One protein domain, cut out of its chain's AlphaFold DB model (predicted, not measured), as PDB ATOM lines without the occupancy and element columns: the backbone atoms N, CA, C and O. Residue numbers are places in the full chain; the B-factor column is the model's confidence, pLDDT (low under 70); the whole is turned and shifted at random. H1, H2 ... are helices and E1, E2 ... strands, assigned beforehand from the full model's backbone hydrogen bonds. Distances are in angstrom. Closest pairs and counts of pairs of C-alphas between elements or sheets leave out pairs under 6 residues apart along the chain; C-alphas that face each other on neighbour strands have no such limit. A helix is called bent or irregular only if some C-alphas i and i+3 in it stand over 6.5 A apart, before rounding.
ATOM      1  N   TYR A  75     -61.144 -15.121 -35.075       55.44
ATOM      2  CA  TYR A  75     -60.734 -14.014 -34.219       55.44
ATOM      3  C   TYR A  75     -61.028 -14.360 -32.756       55.44
ATOM      4  O   TYR A  75     -62.191 -14.445 -32.354       55.44
ATOM      5  N   VAL A  76     -59.975 -14.522 -31.955       59.53
ATOM      6  CA  VAL A  76     -60.075 -14.736 -30.508       59.53
ATOM      7  C   VAL A  76     -59.691 -13.428 -29.799       59.53
ATOM      8  O   VAL A  76     -58.532 -13.008 -29.882       59.53
ATOM      9  N   PRO A  77     -60.628 -12.753 -29.101       55.53
ATOM     10  CA  PRO A  77     -60.321 -11.541 -28.347       55.53
ATOM     11  C   PRO A  77     -59.207 -11.792 -27.324       55.53
ATOM     12  O   PRO A  77     -59.241 -12.781 -26.597       55.53
ATOM     13  N   ASN A  78     -58.246 -10.869 -27.238       63.25
ATOM     14  CA  ASN A  78     -57.085 -10.948 -26.338       63.25
ATOM     15  C   ASN A  78     -56.135 -12.141 -26.583       63.25
ATOM     16  O   ASN A  78     -55.320 -12.451 -25.714       63.25
ATOM     17  N   LEU A  79     -56.189 -12.793 -27.753       64.12
ATOM     18  CA  LEU A  79     -55.193 -13.799 -28.115       64.12
ATOM     19  C   LEU A  79     -53.804 -13.156 -28.236       64.12
ATOM     20  O   LEU A  79     -53.601 -12.197 -28.985       64.12
ATOM     21  N   ASP A  80     -52.841 -13.712 -27.505       65.19
ATOM     22  CA  ASP A  80     -51.443 -13.302 -27.573       65.19
ATOM     23  C   ASP A  80     -50.895 -13.573 -28.981       65.19
ATOM     24  O   ASP A  80     -50.712 -14.723 -29.393       65.19
ATOM     25  N   LYS A  81     -50.636 -12.489 -29.724       59.38
ATOM     26  CA  LYS A  81     -50.201 -12.523 -31.128       59.38
ATOM     27  C   LYS A  81     -48.913 -13.327 -31.328       59.38
ATOM     28  O   LYS A  81     -48.706 -13.848 -32.419       59.38
ATOM     29  N   ASN A  82     -48.085 -13.460 -30.287       60.03
ATOM     30  CA  ASN A  82     -46.818 -14.186 -30.336       60.03
ATOM     31  C   ASN A  82     -46.951 -15.684 -29.997       60.03
ATOM     32  O   ASN A  82     -45.964 -16.407 -30.100       60.03
ATOM     33  N   LYS A  83     -48.137 -16.168 -29.595       64.75
ATOM     34  CA  LYS A  83     -48.372 -17.582 -29.232       64.75
ATOM     35  C   LYS A  83     -49.134 -18.389 -30.283       64.75
ATOM     36  O   LYS A  83     -49.319 -19.590 -30.104       64.75
ATOM     37  N   GLN A  84     -49.585 -17.765 -31.370       70.31
ATOM     38  CA  GLN A  84     -50.353 -18.456 -32.405       70.31
ATOM     39  C   GLN A  84     -49.441 -19.175 -33.407       70.31
ATOM     40  O   GLN A  84     -49.209 -18.709 -34.522       70.31
ATOM     41  N   VAL A  85     -48.935 -20.335 -32.991       77.62
ATOM     42  CA  VAL A  85     -48.187 -21.253 -33.855       77.62
ATOM     43  C   VAL A  85     -49.156 -21.984 -34.782       77.62
ATOM     44  O   VAL A  85     -50.152 -22.550 -34.337       77.62
ATOM     45  N   GLN A  86     -48.856 -21.983 -36.080       84.38
ATOM     46  CA  GLN A  86     -49.619 -22.713 -37.089       84.38
ATOM     47  C   GLN A  86     -48.877 -23.991 -37.467       84.38
ATOM     48  O   GLN A  86     -47.714 -23.942 -37.859       84.38
ATOM     49  N   HIS A  87     -49.533 -25.142 -37.338       88.06
ATOM     50  CA  HIS A  87     -48.926 -26.443 -37.618       88.06
ATOM     51  C   HIS A  87     -49.204 -26.920 -39.050       88.06
ATOM     52  O   HIS A  87     -50.164 -26.501 -39.701       88.06
ATOM     53  N   HIS A  88     -48.372 -27.829 -39.560       91.06
ATOM     54  CA  HIS A  88     -48.603 -28.423 -40.877       91.06
ATOM     55  C   HIS A  88     -49.886 -29.267 -40.919       91.06
ATOM     56  O   HIS A  88     -50.020 -30.269 -40.217       91.06
ATOM     57  N   HIS A  89     -50.790 -28.924 -41.836       90.94
ATOM     58  CA  HIS A  89     -51.988 -29.706 -42.130       90.94
ATOM     59  C   HIS A  89     -51.645 -30.878 -43.068       90.94
ATOM     60  O   HIS A  89     -51.819 -30.784 -44.283       90.94
ATOM     61  N   MET A  90     -51.068 -31.953 -42.524       91.94
ATOM     62  CA  MET A  90     -50.561 -33.083 -43.317       91.94
ATOM     63  C   MET A  90     -51.664 -34.079 -43.709       91.94
ATOM     64  O   MET A  90     -52.319 -34.664 -42.848       91.94
ATOM     65  N   ARG A  91     -51.802 -34.350 -45.012       91.75
ATOM     66  CA  ARG A  91     -52.714 -35.346 -45.604       91.75
ATOM     67  C   ARG A  91     -51.934 -36.432 -46.343       91.75
ATOM     68  O   ARG A  91     -50.877 -36.148 -46.898       91.75
ATOM     69  N   GLU A  92     -52.428 -37.671 -46.329       92.50
ATOM     70  CA  GLU A  92     -51.791 -38.807 -47.013       92.50
ATOM     71  C   GLU A  92     -52.131 -38.809 -48.516       92.50
ATOM     72  O   GLU A  92     -53.292 -38.680 -48.895       92.50
ATOM     73  N   GLY A  93     -51.128 -39.019 -49.371       92.31
ATOM     74  CA  GLY A  93     -51.309 -39.245 -50.805       92.31
ATOM     75  C   GLY A  93     -51.802 -38.043 -51.619       92.31
ATOM     76  O   GLY A  93     -51.566 -36.891 -51.267       92.31
ATOM     77  N   ASN A  94     -52.387 -38.340 -52.790       94.25
ATOM     78  CA  ASN A  94     -52.788 -37.372 -53.829       94.25
ATOM     79  C   ASN A  94     -51.694 -36.333 -54.182       94.25
ATOM     80  O   ASN A  94     -51.968 -35.196 -54.568       94.25
ATOM     81  N   ILE A  95     -50.427 -36.744 -54.068       94.50
ATOM     82  CA  ILE A  95     -49.255 -35.890 -54.264       94.50
ATOM     83  C   ILE A  95     -48.996 -35.664 -55.765       94.50
ATOM     84  O   ILE A  95     -49.009 -36.636 -56.526       94.50
ATOM     85  N   PRO A  96     -48.703 -34.423 -56.213       92.50
ATOM     86  CA  PRO A  96     -48.314 -34.153 -57.593       92.50
ATOM     87  C   PRO A  96     -47.111 -34.986 -58.049       92.50
ATOM     88  O   PRO A  96     -46.191 -35.260 -57.271       92.50
ATOM     89  N   ARG A  97     -47.092 -35.337 -59.339       91.06
ATOM     90  CA  ARG A  97     -45.950 -36.007 -59.973       91.06
ATOM     91  C   ARG A  97     -44.663 -35.203 -59.741       91.06
ATOM     92  O   ARG A  97     -44.695 -33.985 -59.602       91.06
ATOM     93  N   ASP A  98     -43.544 -35.914 -59.650       92.81
ATOM     94  CA  ASP A  98     -42.185 -35.381 -59.468       92.81
ATOM     95  C   ASP A  98     -41.917 -34.667 -58.128       92.81
ATOM     96  O   ASP A  98     -40.801 -34.208 -57.875       92.81
ATOM     97  N   SER A  99     -42.884 -34.686 -57.201       95.94
ATOM     98  CA  SER A  99     -42.712 -34.186 -55.832       95.94
ATOM     99  C   SER A  99     -41.627 -34.947 -55.060       95.94
ATOM    100  O   SER A  99     -41.641 -36.182 -54.948       95.94
ATOM    101  N   LYS A 100     -40.697 -34.193 -54.466       97.31
ATOM    102  CA  LYS A 100     -39.561 -34.702 -53.684       97.31
ATOM    103  C   LYS A 100     -39.765 -34.426 -52.199       97.31
ATOM    104  O   LYS A 100     -40.099 -33.308 -51.820       97.31
ATOM    105  N   CYS A 101     -39.480 -35.423 -51.366       97.62
ATOM    106  CA  CYS A 101     -39.569 -35.292 -49.919       97.62
ATOM    107  C   CYS A 101     -38.649 -34.172 -49.415       97.62
ATOM    108  O   CYS A 101     -37.443 -34.197 -49.670       97.62
ATOM    109  N   VAL A 102     -39.191 -33.231 -48.639       97.06
ATOM    110  CA  VAL A 102     -38.420 -32.101 -48.094       97.06
ATOM    111  C   VAL A 102     -37.270 -32.533 -47.180       97.06
ATOM    112  O   VAL A 102     -36.286 -31.803 -47.089       97.06
ATOM    113  N   VAL A 103     -37.345 -33.725 -46.580       97.25
ATOM    114  CA  VAL A 103     -36.297 -34.299 -45.721       97.25
ATOM    115  C   VAL A 103     -35.225 -35.006 -46.557       97.25
ATOM    116  O   VAL A 103     -34.115 -34.503 -46.693       97.25
ATOM    117  N   CYS A 104     -35.546 -36.148 -47.179       97.38
ATOM    118  CA  CYS A 104     -34.550 -37.002 -47.844       97.38
ATOM    119  C   CYS A 104     -34.282 -36.659 -49.326       97.38
ATOM    120  O   CYS A 104     -33.473 -37.325 -49.969       97.38
ATOM    121  N   LYS A 105     -34.991 -35.670 -49.888       97.31
ATOM    122  CA  LYS A 105     -34.914 -35.181 -51.284       97.31
ATOM    123  C   LYS A 105     -35.234 -36.206 -52.392       97.31
ATOM    124  O   LYS A 105     -35.192 -35.856 -53.571       97.31
ATOM    125  N   LYS A 106     -35.615 -37.441 -52.046       97.50
ATOM    126  CA  LYS A 106     -36.077 -38.485 -52.987       97.50
ATOM    127  C   LYS A 106     -37.561 -38.308 -53.341       97.50
ATOM    128  O   LYS A 106     -38.312 -37.712 -52.571       97.50
ATOM    129  N   ALA A 107     -37.992 -38.852 -54.481       97.25
ATOM    130  CA  ALA A 107     -39.400 -38.850 -54.894       97.25
ATOM    131  C   ALA A 107     -40.303 -39.521 -53.841       97.25
ATOM    132  O   ALA A 107     -39.928 -40.546 -53.267       97.25
ATOM    133  N   CYS A 108     -41.475 -38.933 -53.572       95.69
ATOM    134  CA  CYS A 108     -42.391 -39.382 -52.510       95.69
ATOM    135  C   CYS A 108     -43.864 -39.520 -52.935       95.69
ATOM    136  O   CYS A 108     -44.735 -39.632 -52.078       95.69
ATOM    137  N   TRP A 109     -44.129 -39.542 -54.243       94.50
ATOM    138  CA  TRP A 109     -45.451 -39.721 -54.851       94.50
ATOM    139  C   TRP A 109     -45.635 -41.155 -55.394       94.50
ATOM    140  O   TRP A 109     -44.662 -41.892 -55.550       94.50
ATOM    141  N   SER A 110     -46.877 -41.547 -55.701       93.25
ATOM    142  CA  SER A 110     -47.226 -42.814 -56.372       93.25
ATOM    143  C   SER A 110     -48.399 -42.610 -57.337       93.25
ATOM    144  O   SER A 110     -49.201 -41.694 -57.155       93.25
ATOM    145  N   TYR A 111     -48.495 -43.453 -58.369       92.19
ATOM    146  CA  TYR A 111     -49.644 -43.527 -59.287       92.19
ATOM    147  C   TYR A 111     -50.584 -44.714 -58.988       92.19
ATOM    148  O   TYR A 111     -51.688 -44.806 -59.532       92.19
ATOM    149  N   GLU A 112     -50.148 -45.641 -58.135       92.38
ATOM    150  CA  GLU A 112     -50.845 -46.906 -57.865       92.38
ATOM    151  C   GLU A 112     -51.652 -46.868 -56.565       92.38
ATOM    152  O   GLU A 112     -52.633 -47.595 -56.427       92.38
ATOM    153  N   CYS A 113     -51.276 -45.989 -55.635       91.94
ATOM    154  CA  CYS A 113     -51.897 -45.859 -54.322       91.94
ATOM    155  C   CYS A 113     -51.704 -44.453 -53.732       91.94
ATOM    156  O   CYS A 113     -50.855 -43.679 -54.182       91.94
ATOM    157  N   LEU A 114     -52.444 -44.150 -52.660       91.62
ATOM    158  CA  LEU A 114     -52.090 -43.061 -51.746       91.62
ATOM    159  C   LEU A 114     -50.709 -43.353 -51.137       91.62
ATOM    160  O   LEU A 114     -50.528 -44.370 -50.470       91.62
ATOM    161  N   ALA A 115     -49.740 -42.473 -51.388       91.12
ATOM    162  CA  ALA A 115     -48.382 -42.586 -50.865       91.12
ATOM    163  C   ALA A 115     -47.787 -41.209 -50.558       91.12
ATOM    164  O   ALA A 115     -48.028 -40.242 -51.282       91.12
ATOM    165  N   GLY A 116     -46.979 -41.153 -49.497       94.12
ATOM    166  CA  GLY A 116     -46.416 -39.908 -48.976       94.12
ATOM    167  C   GLY A 116     -47.440 -39.055 -48.223       94.12
ATOM    168  O   GLY A 116     -48.598 -39.431 -48.069       94.12
ATOM    169  N   MET A 117     -46.985 -37.901 -47.747       95.38
ATOM    170  CA  MET A 117     -47.773 -36.882 -47.061       95.38
ATOM    171  C   MET A 117     -47.581 -35.522 -47.756       95.38
ATOM    172  O   MET A 117     -46.447 -35.184 -48.105       95.38
ATOM    173  N   LYS A 118     -48.644 -34.723 -47.905       95.44
ATOM    174  CA  LYS A 118     -48.631 -33.330 -48.404       95.44
ATOM    175  C   LYS A 118     -49.231 -32.390 -47.353       95.44
ATOM    176  O   LYS A 118     -50.231 -32.729 -46.730       95.44
ATOM    177  N   CYS A 119     -48.645 -31.211 -47.166       93.94
ATOM    178  CA  CYS A 119     -49.215 -30.148 -46.336       93.94
ATOM    179  C   CYS A 119     -50.239 -29.312 -47.128       93.94
ATOM    180  O   CYS A 119     -49.876 -28.730 -48.149       93.94
ATOM    181  N   GLY A 120     -51.469 -29.168 -46.625       90.75
ATOM    182  CA  GLY A 120     -52.521 -28.317 -47.213       90.75
ATOM    183  C   GLY A 120     -52.313 -26.798 -47.068       90.75
ATOM    184  O   GLY A 120     -53.150 -26.022 -47.522       90.75
ATOM    185  N   TRP A 121     -51.216 -26.373 -46.428       89.81
ATOM    186  CA  TRP A 121     -50.811 -24.967 -46.296       89.81
ATOM    187  C   TRP A 121     -49.606 -24.643 -47.190       89.81
ATOM    188  O   TRP A 121     -49.742 -24.024 -48.237       89.81
ATOM    189  N   CYS A 122     -48.407 -25.099 -46.815       92.00
ATOM    190  CA  CYS A 122     -47.169 -24.788 -47.539       92.00
ATOM    191  C   CYS A 122     -46.892 -25.674 -48.768       92.00
ATOM    192  O   CYS A 122     -45.857 -25.507 -49.409       92.00
ATOM    193  N   SER A 123     -47.754 -26.653 -49.077       93.56
ATOM    194  CA  SER A 123     -47.535 -27.677 -50.117       93.56
ATOM    195  C   SER A 123     -46.256 -28.521 -49.969       93.56
ATOM    196  O   SER A 123     -45.902 -29.264 -50.884       93.56
ATOM    197  N   ALA A 124     -45.575 -28.477 -48.816       95.94
ATOM    198  CA  ALA A 124     -44.450 -29.364 -48.525       95.94
ATOM    199  C   ALA A 124     -44.880 -30.837 -48.609       95.94
ATOM    200  O   ALA A 124     -45.946 -31.211 -48.116       95.94
ATOM    201  N   THR A 125     -44.032 -31.673 -49.209       97.19
ATOM    202  CA  THR A 125     -44.277 -33.111 -49.369       97.19
ATOM    203  C   THR A 125     -43.198 -33.928 -48.668       97.19
ATOM    204  O   THR A 125     -42.036 -33.520 -48.589       97.19
ATOM    205  N   ALA A 126     -43.557 -35.090 -48.128       97.19
ATOM    206  CA  ALA A 126     -42.622 -35.992 -47.465       97.19
ATOM    207  C   ALA A 126     -43.070 -37.453 -47.547       97.19
ATOM    208  O   ALA A 126     -44.245 -37.743 -47.739       97.19
ATOM    209  N   HIS A 127     -42.156 -38.406 -47.349       96.44
ATOM    210  CA  HIS A 127     -42.565 -39.792 -47.105       96.44
ATOM    211  C   HIS A 127     -43.318 -39.917 -45.775       96.44
ATOM    212  O   HIS A 127     -43.048 -39.182 -44.824       96.44
ATOM    213  N   ALA A 128     -44.180 -40.929 -45.678       91.81
ATOM    214  CA  ALA A 128     -44.937 -41.277 -44.473       91.81
ATOM    215  C   ALA A 128     -44.062 -41.554 -43.225       91.81
ATOM    216  O   ALA A 128     -44.537 -41.439 -42.102       91.81
ATOM    217  N   ILE A 129     -42.775 -41.875 -43.405       92.00
ATOM    218  CA  ILE A 129     -41.793 -41.981 -42.310       92.00
ATOM    219  C   ILE A 129     -41.006 -40.682 -42.071       92.00
ATOM    220  O   ILE A 129     -40.580 -40.421 -40.952       92.00
ATOM    221  N   CYS A 130     -40.833 -39.851 -43.103       95.19
ATOM    222  CA  CYS A 130     -40.011 -38.643 -43.047       95.19
ATOM    223  C   CYS A 130     -40.758 -37.428 -42.492       95.19
ATOM    224  O   CYS A 130     -40.117 -36.572 -41.898       95.19
ATOM    225  N   TYR A 131     -42.086 -37.329 -42.643       93.25
ATOM    226  CA  TYR A 131     -42.820 -36.142 -42.165       93.25
ATOM    227  C   TYR A 131     -42.684 -35.928 -40.644       93.25
ATOM    228  O   TYR A 131     -42.726 -34.797 -40.179       93.25
ATOM    229  N   ARG A 132     -42.431 -36.996 -39.873       90.69
ATOM    230  CA  ARG A 132     -42.165 -36.943 -38.421       90.69
ATOM    231  C   ARG A 132     -40.811 -36.318 -38.053       90.69
ATOM    232  O   ARG A 132     -40.554 -36.098 -36.879       90.69
ATOM    233  N   GLN A 133     -39.947 -36.085 -39.042       93.69
ATOM    234  CA  GLN A 133     -38.644 -35.421 -38.906       93.69
ATOM    235  C   GLN A 133     -38.689 -33.961 -39.399       93.69
ATOM    236  O   GLN A 133     -37.665 -33.285 -39.399       93.69
ATOM    237  N   MET A 134     -39.848 -33.483 -39.867       93.00
ATOM    238  CA  MET A 134     -40.055 -32.077 -40.219       93.00
ATOM    239  C   MET A 134     -40.271 -31.232 -38.956       93.00
ATOM    240  O   MET A 134     -40.595 -31.762 -37.892       93.00
ATOM    241  N   SER A 135     -40.151 -29.908 -39.088       93.06
ATOM    242  CA  SER A 135     -40.741 -28.983 -38.118       93.06
ATOM    243  C   SER A 135     -42.231 -29.286 -37.954       93.06
ATOM    244  O   SER A 135     -42.890 -29.695 -38.907       93.06
ATOM    245  N   LEU A 136     -42.777 -29.087 -36.752       89.94
ATOM    246  CA  LEU A 136     -44.228 -29.145 -36.550       89.94
ATOM    247  C   LEU A 136     -44.903 -27.871 -37.087       89.94
ATOM    248  O   LEU A 136     -46.004 -27.924 -37.638       89.94
ATOM    249  N   GLU A 137     -44.209 -26.740 -36.942       91.06
ATOM    250  CA  GLU A 137     -44.628 -25.415 -37.389       91.06
ATOM    251  C   GLU A 137     -44.539 -25.273 -38.911       91.06
ATOM    252  O   GLU A 137     -43.541 -25.645 -39.534       91.06
ATOM    253  N   CYS A 138     -45.589 -24.697 -39.492       90.06
ATOM    254  CA  CYS A 138     -45.737 -24.430 -40.909       90.06
ATOM    255  C   CYS A 138     -45.448 -22.957 -41.209       90.06
ATOM    256  O   CYS A 138     -46.144 -22.061 -40.740       90.06
ATOM    257  N   ASP A 139     -44.473 -22.711 -42.080       89.81
ATOM    258  CA  ASP A 139     -44.085 -21.376 -42.544       89.81
ATOM    259  C   ASP A 139     -44.947 -20.841 -43.706       89.81
ATOM    260  O   ASP A 139     -44.669 -19.765 -44.230       89.81
ATOM    261  N   PHE A 140     -45.964 -21.601 -44.131       89.25
ATOM    262  CA  PHE A 140     -46.800 -21.391 -45.326       89.25
ATOM    263  C   PHE A 140     -46.063 -21.426 -46.682       89.25
ATOM    264  O   PHE A 140     -46.701 -21.262 -47.725       89.25
ATOM    265  N   GLY A 141     -44.754 -21.699 -46.713       90.38
ATOM    266  CA  GLY A 141     -43.959 -21.817 -47.935       90.38
ATOM    267  C   GLY A 141     -44.154 -20.642 -48.899       90.38
ATOM    268  O   GLY A 141     -43.989 -19.478 -48.538       90.38
ATOM    269  N   ALA A 142     -44.546 -20.939 -50.142       88.75
ATOM    270  CA  ALA A 142     -44.789 -19.922 -51.170       88.75
ATOM    271  C   ALA A 142     -45.917 -18.931 -50.811       88.75
ATOM    272  O   ALA A 142     -45.871 -17.774 -51.230       88.75
ATOM    273  N   LEU A 143     -46.902 -19.351 -50.006       85.25
ATOM    274  CA  LEU A 143     -48.043 -18.518 -49.618       85.25
ATOM    275  C   LEU A 143     -47.714 -17.558 -48.460       85.25
ATOM    276  O   LEU A 143     -48.495 -16.651 -48.184       85.25
ATOM    277  N   ARG A 144     -46.544 -17.685 -47.813       85.56
ATOM    278  CA  ARG A 144     -46.135 -16.904 -46.627       85.56
ATOM    279  C   ARG A 144     -46.305 -15.386 -46.750       85.56
ATOM    280  O   ARG A 144     -46.526 -14.722 -45.746       85.56
ATOM    281  N   LYS A 145     -46.185 -14.830 -47.960       81.25
ATOM    282  CA  LYS A 145     -46.319 -13.383 -48.213       81.25
ATOM    283  C   LYS A 145     -47.768 -12.897 -48.349       81.25
ATOM    284  O   LYS A 145     -47.986 -11.693 -48.283       81.25
ATOM    285  N   ILE A 146     -48.720 -13.804 -48.578       80.81
ATOM    286  CA  ILE A 146     -50.145 -13.490 -48.780       80.81
ATOM    287  C   ILE A 146     -51.053 -14.072 -47.689       80.81
ATOM    288  O   ILE A 146     -52.203 -13.662 -47.572       80.81
ATOM    289  N   MET A 147     -50.550 -15.013 -46.887       77.38
ATOM    290  CA  MET A 147     -51.257 -15.530 -45.719       77.38
ATOM    291  C   MET A 147     -51.343 -14.453 -44.641       77.38
ATOM    292  O   MET A 147     -50.331 -13.998 -44.103       77.38
TER     293      MET A 147
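Overview. This is residues 75 to 147 of the 190 residues of an uncharacterized protein of Onchocerca flexuosa (UniProt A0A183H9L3). Little regular structure is present: a body mostly of loops holds one tiny two-strand hairpin, E1 and E2, with the short helix H1 towards one end and residues 75 to 84 sticking out as a tail. Of 73 printed residues, 11 are in named elements, E1, E2, H1 in chain order; the sheet E1 - E2 is antiparallel and the class mixed. The whole is loose, with a radius of gyration of the C-alphas of 14.1 A, and spans 48 by 23 by 18 A.

Along the chain. E1, residues 90 to 92, begins at C-alpha (-50.561, -33.083, -43.317). E2 is residues 117 to 119. H1, residues 141 to 145, is 8.8 A long and ends at C-alpha (-46.319, -13.383, -48.213).

Arrangement. In the hairpin, N 91 and O 118 are within hydrogen-bond range, 2.8 A. Residues 117 to 118 of E2 also pair antiparallel with residues 125 to 126. E1 and H1 are apart. H1 is irregular, C-alphas 142 and 145 being 7.3 A apart; 0 of 1 O i to N i+4 pairs and 1 of 2 O i to N i+3 pairs are within range.

Size, cuts and confidence. Without residues 75 to 84, the body spans 34 by 22 by 18 A. The printed part has no cut. Both links are long. Residues 75 to 83 have pLDDT under 70.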